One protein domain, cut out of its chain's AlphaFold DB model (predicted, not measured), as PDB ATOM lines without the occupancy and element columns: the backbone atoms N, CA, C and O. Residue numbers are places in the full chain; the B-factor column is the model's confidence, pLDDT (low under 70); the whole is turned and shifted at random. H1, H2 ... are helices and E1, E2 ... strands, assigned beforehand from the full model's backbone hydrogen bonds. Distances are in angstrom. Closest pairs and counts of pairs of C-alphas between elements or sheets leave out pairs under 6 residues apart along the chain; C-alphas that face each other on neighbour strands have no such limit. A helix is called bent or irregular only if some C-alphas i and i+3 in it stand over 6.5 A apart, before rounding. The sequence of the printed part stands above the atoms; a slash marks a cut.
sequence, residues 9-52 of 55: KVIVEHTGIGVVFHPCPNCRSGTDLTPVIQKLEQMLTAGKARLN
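What this domain is: This is residues 9 to 52 of the 55 residues of the protein "Uncharacterized protein YkzK" of Bacillus subtilis (strain 168) (UniProt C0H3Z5). A two-stranded hairpin, E1 and E2, is joined to one long helix, H1, whose first residues, 34 to 37, come near E2 while residues 38 to 52 stick out as a free arm. Between them the chain loops round through residues 24 to 33, at the end of the domain away from the arm's tip, and this loop and the arm together make the longest axis. The printed part has 44 residues, with two named strands and one named helix in the order E1, E2, H1; the sheet has the order E1 - E2 and is antiparallel, and the class is mixed, helices and strands. The whole is only just loose, close to extended, with a radius of gyration of the C-alphas of 13.5 A, and it spans 45 by 20 by 9 A.

Where its parts are: Lys 9 comes before the first strand. E1 is residues 10 to 15, beginning at C-alpha 10 at (131.931, 34.531, -49.621) and measuring 15.6 A from first to last C-alpha. After Gly 16 and Ile 17, E2 is residues 18 to 23, 16.7 A long, ending at C-alpha 23 at (131.718, 38.125, -52.415). H1 is residues 34 to 52, 26.7 A from first to last C-alpha, and ends at C-alpha 52 at (120.281, 53.699, -21.354); it is not bent.

How they stand to each other: E1 and E2 form a hairpin with a tight link of 2 residues. They are antiparallel, with an angle of 153 degrees between their N-to-C directions. C-alphas 12 and 21 face each other at 4.9 A. Across the pair, N 11 and O 22 are 2.8 A apart and N 20 and O 13 are 2.9 A apart, both within hydrogen-bond range. E2 is joined to H1 by a short link of 10 residues. The closest C-alphas of E2 and H1 are those of Phe 21 and Thr 34, 6.2 A apart, and their centres are 17.6 A apart. E1 and H1 are apart. Residues 38 to 52, which belong to H1, stand free. In H1 every O i to N i+4 pair is within hydrogen-bond range.

The domain as a whole: The two C-alphas farthest apart are those of Asn 26 and Asn 52, at 44.9 A, and the C-alphas of Lys 9 and Asn 52 are 39.2 A apart. The printed part runs from residue 9 to residue 52 with no cut, and it has no long link. The mean pLDDT of the printed part is 82.9; residues 30 and 52 are under 70, where the model's confidence is low.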
ATOM      1  N   LYS A   9     130.979  30.808 -51.430       80.77
ATOM      2  CA  LYS A   9     130.803  31.984 -52.308       80.77
ATOM      3  C   LYS A   9     131.110  33.338 -51.641       80.77
ATOM      4  O   LYS A   9     131.084  34.362 -52.306       80.77
ATOM      5  N   VAL A  10     131.503  33.348 -50.373       83.61
ATOM      6  CA  VAL A  10     131.931  34.531 -49.621       83.61
ATOM      7  C   VAL A  10     133.333  34.321 -49.054       83.61
ATOM      8  O   VAL A  10     133.737  33.181 -48.809       83.61
ATOM      9  N   ILE A  11     134.064  35.416 -48.875       85.73
ATOM     10  CA  ILE A  11     135.370  35.500 -48.222       85.73
ATOM     11  C   ILE A  11     135.183  36.293 -46.938       85.73
ATOM     12  O   ILE A  11     134.553  37.345 -46.945       85.73
ATOM     13  N   VAL A  12     135.700  35.746 -45.846       84.42
ATOM     14  CA  VAL A  12     135.642  36.363 -44.526       84.42
ATOM     15  C   VAL A  12     136.992  37.015 -44.266       84.42
ATOM     16  O   VAL A  12     138.012  36.325 -44.286       84.42
ATOM     17  N   GLU A  13     136.993  38.322 -44.034       85.92
ATOM     18  CA  GLU A  13     138.182  39.095 -43.692       85.92
ATOM     19  C   GLU A  13     138.074  39.609 -42.255       85.92
ATOM     20  O   GLU A  13     137.083  40.231 -41.872       85.92
ATOM     21  N   HIS A  14     139.098  39.336 -41.446       86.31
ATOM     22  CA  HIS A  14     139.203  39.865 -40.093       86.31
ATOM     23  C   HIS A  14     139.985  41.177 -40.134       86.31
ATOM     24  O   HIS A  14     141.182  41.186 -40.411       86.31
ATOM     25  N   THR A  15     139.304  42.279 -39.844       83.44
ATOM     26  CA  THR A  15     139.883  43.622 -39.760       83.44
ATOM     27  C   THR A  15     140.063  44.032 -38.297       83.44
ATOM     28  O   THR A  15     139.479  43.429 -37.396       83.44
ATOM     29  N   GLY A  16     140.825  45.101 -38.042       84.23
ATOM     30  CA  GLY A  16     141.014  45.637 -36.687       84.23
ATOM     31  C   GLY A  16     139.730  46.136 -36.006       84.23
ATOM     32  O   GLY A  16     139.731  46.329 -34.795       84.23
ATOM     33  N   ILE A  17     138.643  46.330 -36.761       81.00
ATOM     34  CA  ILE A  17     137.350  46.817 -36.254       81.00
ATOM     35  C   ILE A  17     136.239  45.761 -36.286       81.00
ATOM     36  O   ILE A  17     135.155  46.014 -35.772       81.00
ATOM     37  N   GLY A  18     136.471  44.586 -36.880       79.38
ATOM     38  CA  GLY A  18     135.427  43.575 -37.027       79.38
ATOM     39  C   GLY A  18     135.647  42.618 -38.190       79.38
ATOM     40  O   GLY A  18     136.737  42.524 -38.754       79.38
ATOM     41  N   VAL A  19     134.592  41.896 -38.553       83.35
ATOM     42  CA  VAL A  19     134.614  40.898 -39.628       83.35
ATOM     43  C   VAL A  19     133.844  41.424 -40.830       83.35
ATOM     44  O   VAL A  19     132.679  41.795 -40.700       83.35
ATOM     45  N   VAL A  20     134.478  41.414 -42.001       82.88
ATOM     46  CA  VAL A  20     133.861  41.836 -43.260       82.88
ATOM     47  C   VAL A  20     133.653  40.626 -44.165       82.88
ATOM     48  O   VAL A  20     134.495  39.731 -44.251       82.88
ATOM     49  N   PHE A  21     132.493  40.575 -44.817       84.01
ATOM     50  CA  PHE A  21     132.100  39.477 -45.693       84.01
ATOM     51  C   PHE A  21     132.060  39.979 -47.125       84.01
ATOM     52  O   PHE A  21     131.146  40.704 -47.506       84.01
ATOM     53  N   HIS A  22     133.015  39.549 -47.937       83.01
ATOM     54  CA  HIS A  22     133.090  39.939 -49.337       83.01
ATOM     55  C   HIS A  22     132.601  38.816 -50.252       83.01
ATOM     56  O   HIS A  22     132.822  37.636 -49.958       83.01
ATOM     57  N   PRO A  23     131.969  39.130 -51.395       83.93
ATOM     58  CA  PRO A  23     131.718  38.125 -52.415       83.93
ATOM     59  C   PRO A  23     133.048  37.545 -52.904       83.93
ATOM     60  O   PRO A  23     134.047  38.251 -53.043       83.93
ATOM     61  N   CYS A  24     133.074  36.245 -53.193       84.82
ATOM     62  CA  CYS A  24     134.276  35.617 -53.720       84.82
ATOM     63  C   CYS A  24     134.640  36.237 -55.081       84.82
ATOM     64  O   CYS A  24     133.862  36.080 -56.032       84.82
ATOM     65  N   PRO A  25     135.829  36.860 -55.227       83.60
ATOM     66  CA  PRO A  25     136.202  37.565 -56.456       83.60
ATOM     67  C   PRO A  25     136.254  36.625 -57.665       83.60
ATOM     68  O   PRO A  25     135.977  37.028 -58.790       83.60
ATOM     69  N   ASN A  26     136.546  35.343 -57.423       85.29
ATOM     70  CA  ASN A  26     136.617  34.319 -58.458       85.29
ATOM     71  C   ASN A  26     135.240  33.726 -58.820       85.29
ATOM     72  O   ASN A  26     135.017  33.325 -59.954       85.29
ATOM     73  N   CYS A  27     134.296  33.662 -57.874       84.07
ATOM     74  CA  CYS A  27     132.949  33.163 -58.181       84.07
ATOM     75  C   CYS A  27     132.037  34.250 -58.752       84.07
ATOM     76  O   CYS A  27     131.015  33.904 -59.346       84.07
ATOM     77  N   ARG A  28     132.340  35.538 -58.490       71.64
ATOM     78  CA  ARG A  28     131.441  36.692 -58.722       71.64
ATOM     79  C   ARG A  28     130.001  36.434 -58.265       71.64
ATOM     80  O   ARG A  28     129.039  36.970 -58.795       71.64
ATOM     81  N   SER A  29     129.872  35.539 -57.300       70.17
ATOM     82  CA  SER A  29     128.638  35.005 -56.763       70.17
ATOM     83  C   SER A  29     128.846  35.012 -55.269       70.17
ATOM     84  O   SER A  29     129.911  34.588 -54.824       70.17
ATOM     85  N   GLY A  30     127.854  35.493 -54.536       68.20
ATOM     86  CA  GLY A  30     127.965  35.837 -53.126       68.20
ATOM     87  C   GLY A  30     127.286  37.182 -52.915       68.20
ATOM     88  O   GLY A  30     127.479  38.101 -53.707       68.20
ATOM     89  N   THR A  31     126.449  37.272 -51.894       75.05
ATOM     90  CA  THR A  31     125.839  38.538 -51.493       75.05
ATOM     91  C   THR A  31     126.793  39.212 -50.524       75.05
ATOM     92  O   THR A  31     127.237  38.573 -49.570       75.05
ATOM     93  N   ASP A  32     127.121  40.476 -50.771       74.87
ATOM     94  CA  ASP A  32     127.787  41.293 -49.764       74.87
ATOM     95  C   ASP A  32     126.846  41.448 -48.561       74.87
ATOM     96  O   ASP A  32     125.739  41.976 -48.687       74.87
ATOM     97  N   LEU A  33     127.262  40.929 -47.406       79.33
ATOM     98  CA  LEU A  33     126.482  41.001 -46.169       79.33
ATOM     99  C   LEU A  33     126.843  42.227 -45.329       79.33
ATOM    100  O   LEU A  33     126.143  42.503 -44.355       79.33
ATOM    101  N   THR A  34     127.868  42.990 -45.716       81.72
ATOM    102  CA  THR A  34     128.245  44.256 -45.074       81.72
ATOM    103  C   THR A  34     127.042  45.175 -44.796       81.72
ATOM    104  O   THR A  34     126.896  45.590 -43.645       81.72
ATOM    105  N   PRO A  35     126.108  45.440 -45.740       83.52
ATOM    106  CA  PRO A  35     124.946  46.290 -45.453       83.52
ATOM    107  C   PRO A  35     123.986  45.697 -44.410       83.52
ATOM    108  O   PRO A  35     123.362  46.432 -43.645       83.52
ATOM    109  N   VAL A  36     123.856  44.367 -44.360       86.50
ATOM    110  CA  VAL A  36     123.008  43.680 -43.375       86.50
ATOM    111  C   VAL A  36     123.631  43.789 -41.984       86.50
ATOM    112  O   VAL A  36     122.930  44.102 -41.023       86.50
ATOM    113  N   ILE A  37     124.948  43.591 -41.890       84.57
ATOM    114  CA  ILE A  37     125.708  43.690 -40.638       84.57
ATOM    115  C   ILE A  37     125.659  45.118 -40.097       84.57
ATOM    116  O   ILE A  37     125.266  45.304 -38.950       84.57
ATOM    117  N   GLN A  38     125.916  46.125 -40.936       86.38
ATOM    118  CA  GLN A  38     125.808  47.532 -40.536       86.38
ATOM    119  C   GLN A  38     124.411  47.876 -40.011       86.38
ATOM    120  O   GLN A  38     124.265  48.594 -39.022       86.38
ATOM    121  N   LYS A  39     123.360  47.342 -40.644       88.91
ATOM    122  CA  LYS A  39     121.987  47.561 -40.182       88.91
ATOM    123  C   LYS A  39     121.717  46.896 -38.832       88.91
ATOM    124  O   LYS A  39     121.068  47.502 -37.982       88.91
ATOM    125  N   LEU A  40     122.236  45.689 -38.610       89.35
ATOM    126  CA  LEU A  40     122.190  45.015 -37.309       89.35
ATOM    127  C   LEU A  40     122.931  45.818 -36.231       89.35
ATOM    128  O   LEU A  40     122.373  46.038 -35.158       89.35
ATOM    129  N   GLU A  41     124.131  46.320 -36.516       88.59
ATOM    130  CA  GLU A  41     124.905  47.159 -35.589       88.59
ATOM    131  C   GLU A  41     124.175  48.462 -35.238       88.59
ATOM    132  O   GLU A  41     124.122  48.853 -34.068       88.59
ATOM    133  N   GLN A  42     123.540  49.108 -36.220       89.89
ATOM    134  CA  GLN A  42     122.695  50.282 -35.988       89.89
ATOM    135  C   GLN A  42     121.485  49.952 -35.110       89.89
ATOM    136  O   GLN A  42     121.176  50.707 -34.190       89.89
ATOM    137  N   MET A  43     120.817  48.819 -35.350       90.93
ATOM    138  CA  MET A  43     119.685  48.376 -34.531       90.93
ATOM    139  C   MET A  43     120.106  48.069 -33.092       90.93
ATOM    140  O   MET A  43     119.408  48.467 -32.160       90.93
ATOM    141  N   LEU A  44     121.253  47.415 -32.899       90.04
ATOM    142  CA  LEU A  44     121.811  47.135 -31.574       90.04
ATOM    143  C   LEU A  44     122.204  48.424 -30.845       90.04
ATOM    144  O   LEU A  44     121.881  48.589 -29.670       90.04
ATOM    145  N   THR A  45     122.833  49.368 -31.548       89.54
ATOM    146  CA  THR A  45     123.215  50.672 -30.987       89.54
ATOM    147  C   THR A  45     121.986  51.496 -30.608       89.54
ATOM    148  O   THR A  45     121.922  52.027 -29.499       89.54
ATOM    149  N   ALA A  46     120.974  51.555 -31.479       87.73
ATOM    150  CA  ALA A  46     119.706  52.219 -31.188       87.73
ATOM    151  C   ALA A  46     118.974  51.546 -30.016       87.73
ATOM    152  O   ALA A  46     118.460  52.232 -29.137       87.73
ATOM    153  N   GLY A  47     118.963  50.211 -29.962       85.43
ATOM    154  CA  GLY A  47     118.402  49.451 -28.844       85.43
ATOM    155  C   GLY A  47     119.094  49.777 -27.521       85.43
ATOM    156  O   GLY A  47     118.422  50.091 -26.540       85.43
ATOM    157  N   LYS A  48     120.431  49.798 -27.507       84.93
ATOM    158  CA  LYS A  48     121.228  50.175 -26.332       84.93
ATOM    159  C   LYS A  48     120.973  51.620 -25.901       84.93
ATOM    160  O   LYS A  48     120.785  51.870 -24.718       84.93
ATOM    161  N   ALA A  49     120.907  52.556 -26.848       81.63
ATOM    162  CA  ALA A  49     120.594  53.953 -26.551       81.63
ATOM    163  C   ALA A  49     119.210  54.103 -25.903       81.63
ATOM    164  O   ALA A  49     119.056  54.895 -24.983       81.63
ATOM    165  N   ARG A  50     118.216  53.313 -26.332       80.44
ATOM    166  CA  ARG A  50     116.884  53.316 -25.709       80.44
ATOM    167  C   ARG A  50     116.884  52.712 -24.312       80.44
ATOM    168  O   ARG A  50     116.152  53.216 -23.474       80.44
ATOM    169  N   LEU A  51     117.679  51.673 -24.062       78.34
ATOM    170  CA  LEU A  51     117.812  51.072 -22.730       78.34
ATOM    171  C   LEU A  51     118.518  52.015 -21.748       78.34
ATOM    172  O   LEU A  51     118.049  52.160 -20.629       78.34
ATOM    173  N   ASN A  52     119.563  52.723 -22.185       69.44
ATOM    174  CA  ASN A  52     120.281  53.699 -21.354       69.44
ATOM    175  C   ASN A  52     119.441  54.929 -20.956       69.44
ATOM    176  O   ASN A  52     119.863  55.677 -20.090       69.44
TER     177      ASN A  52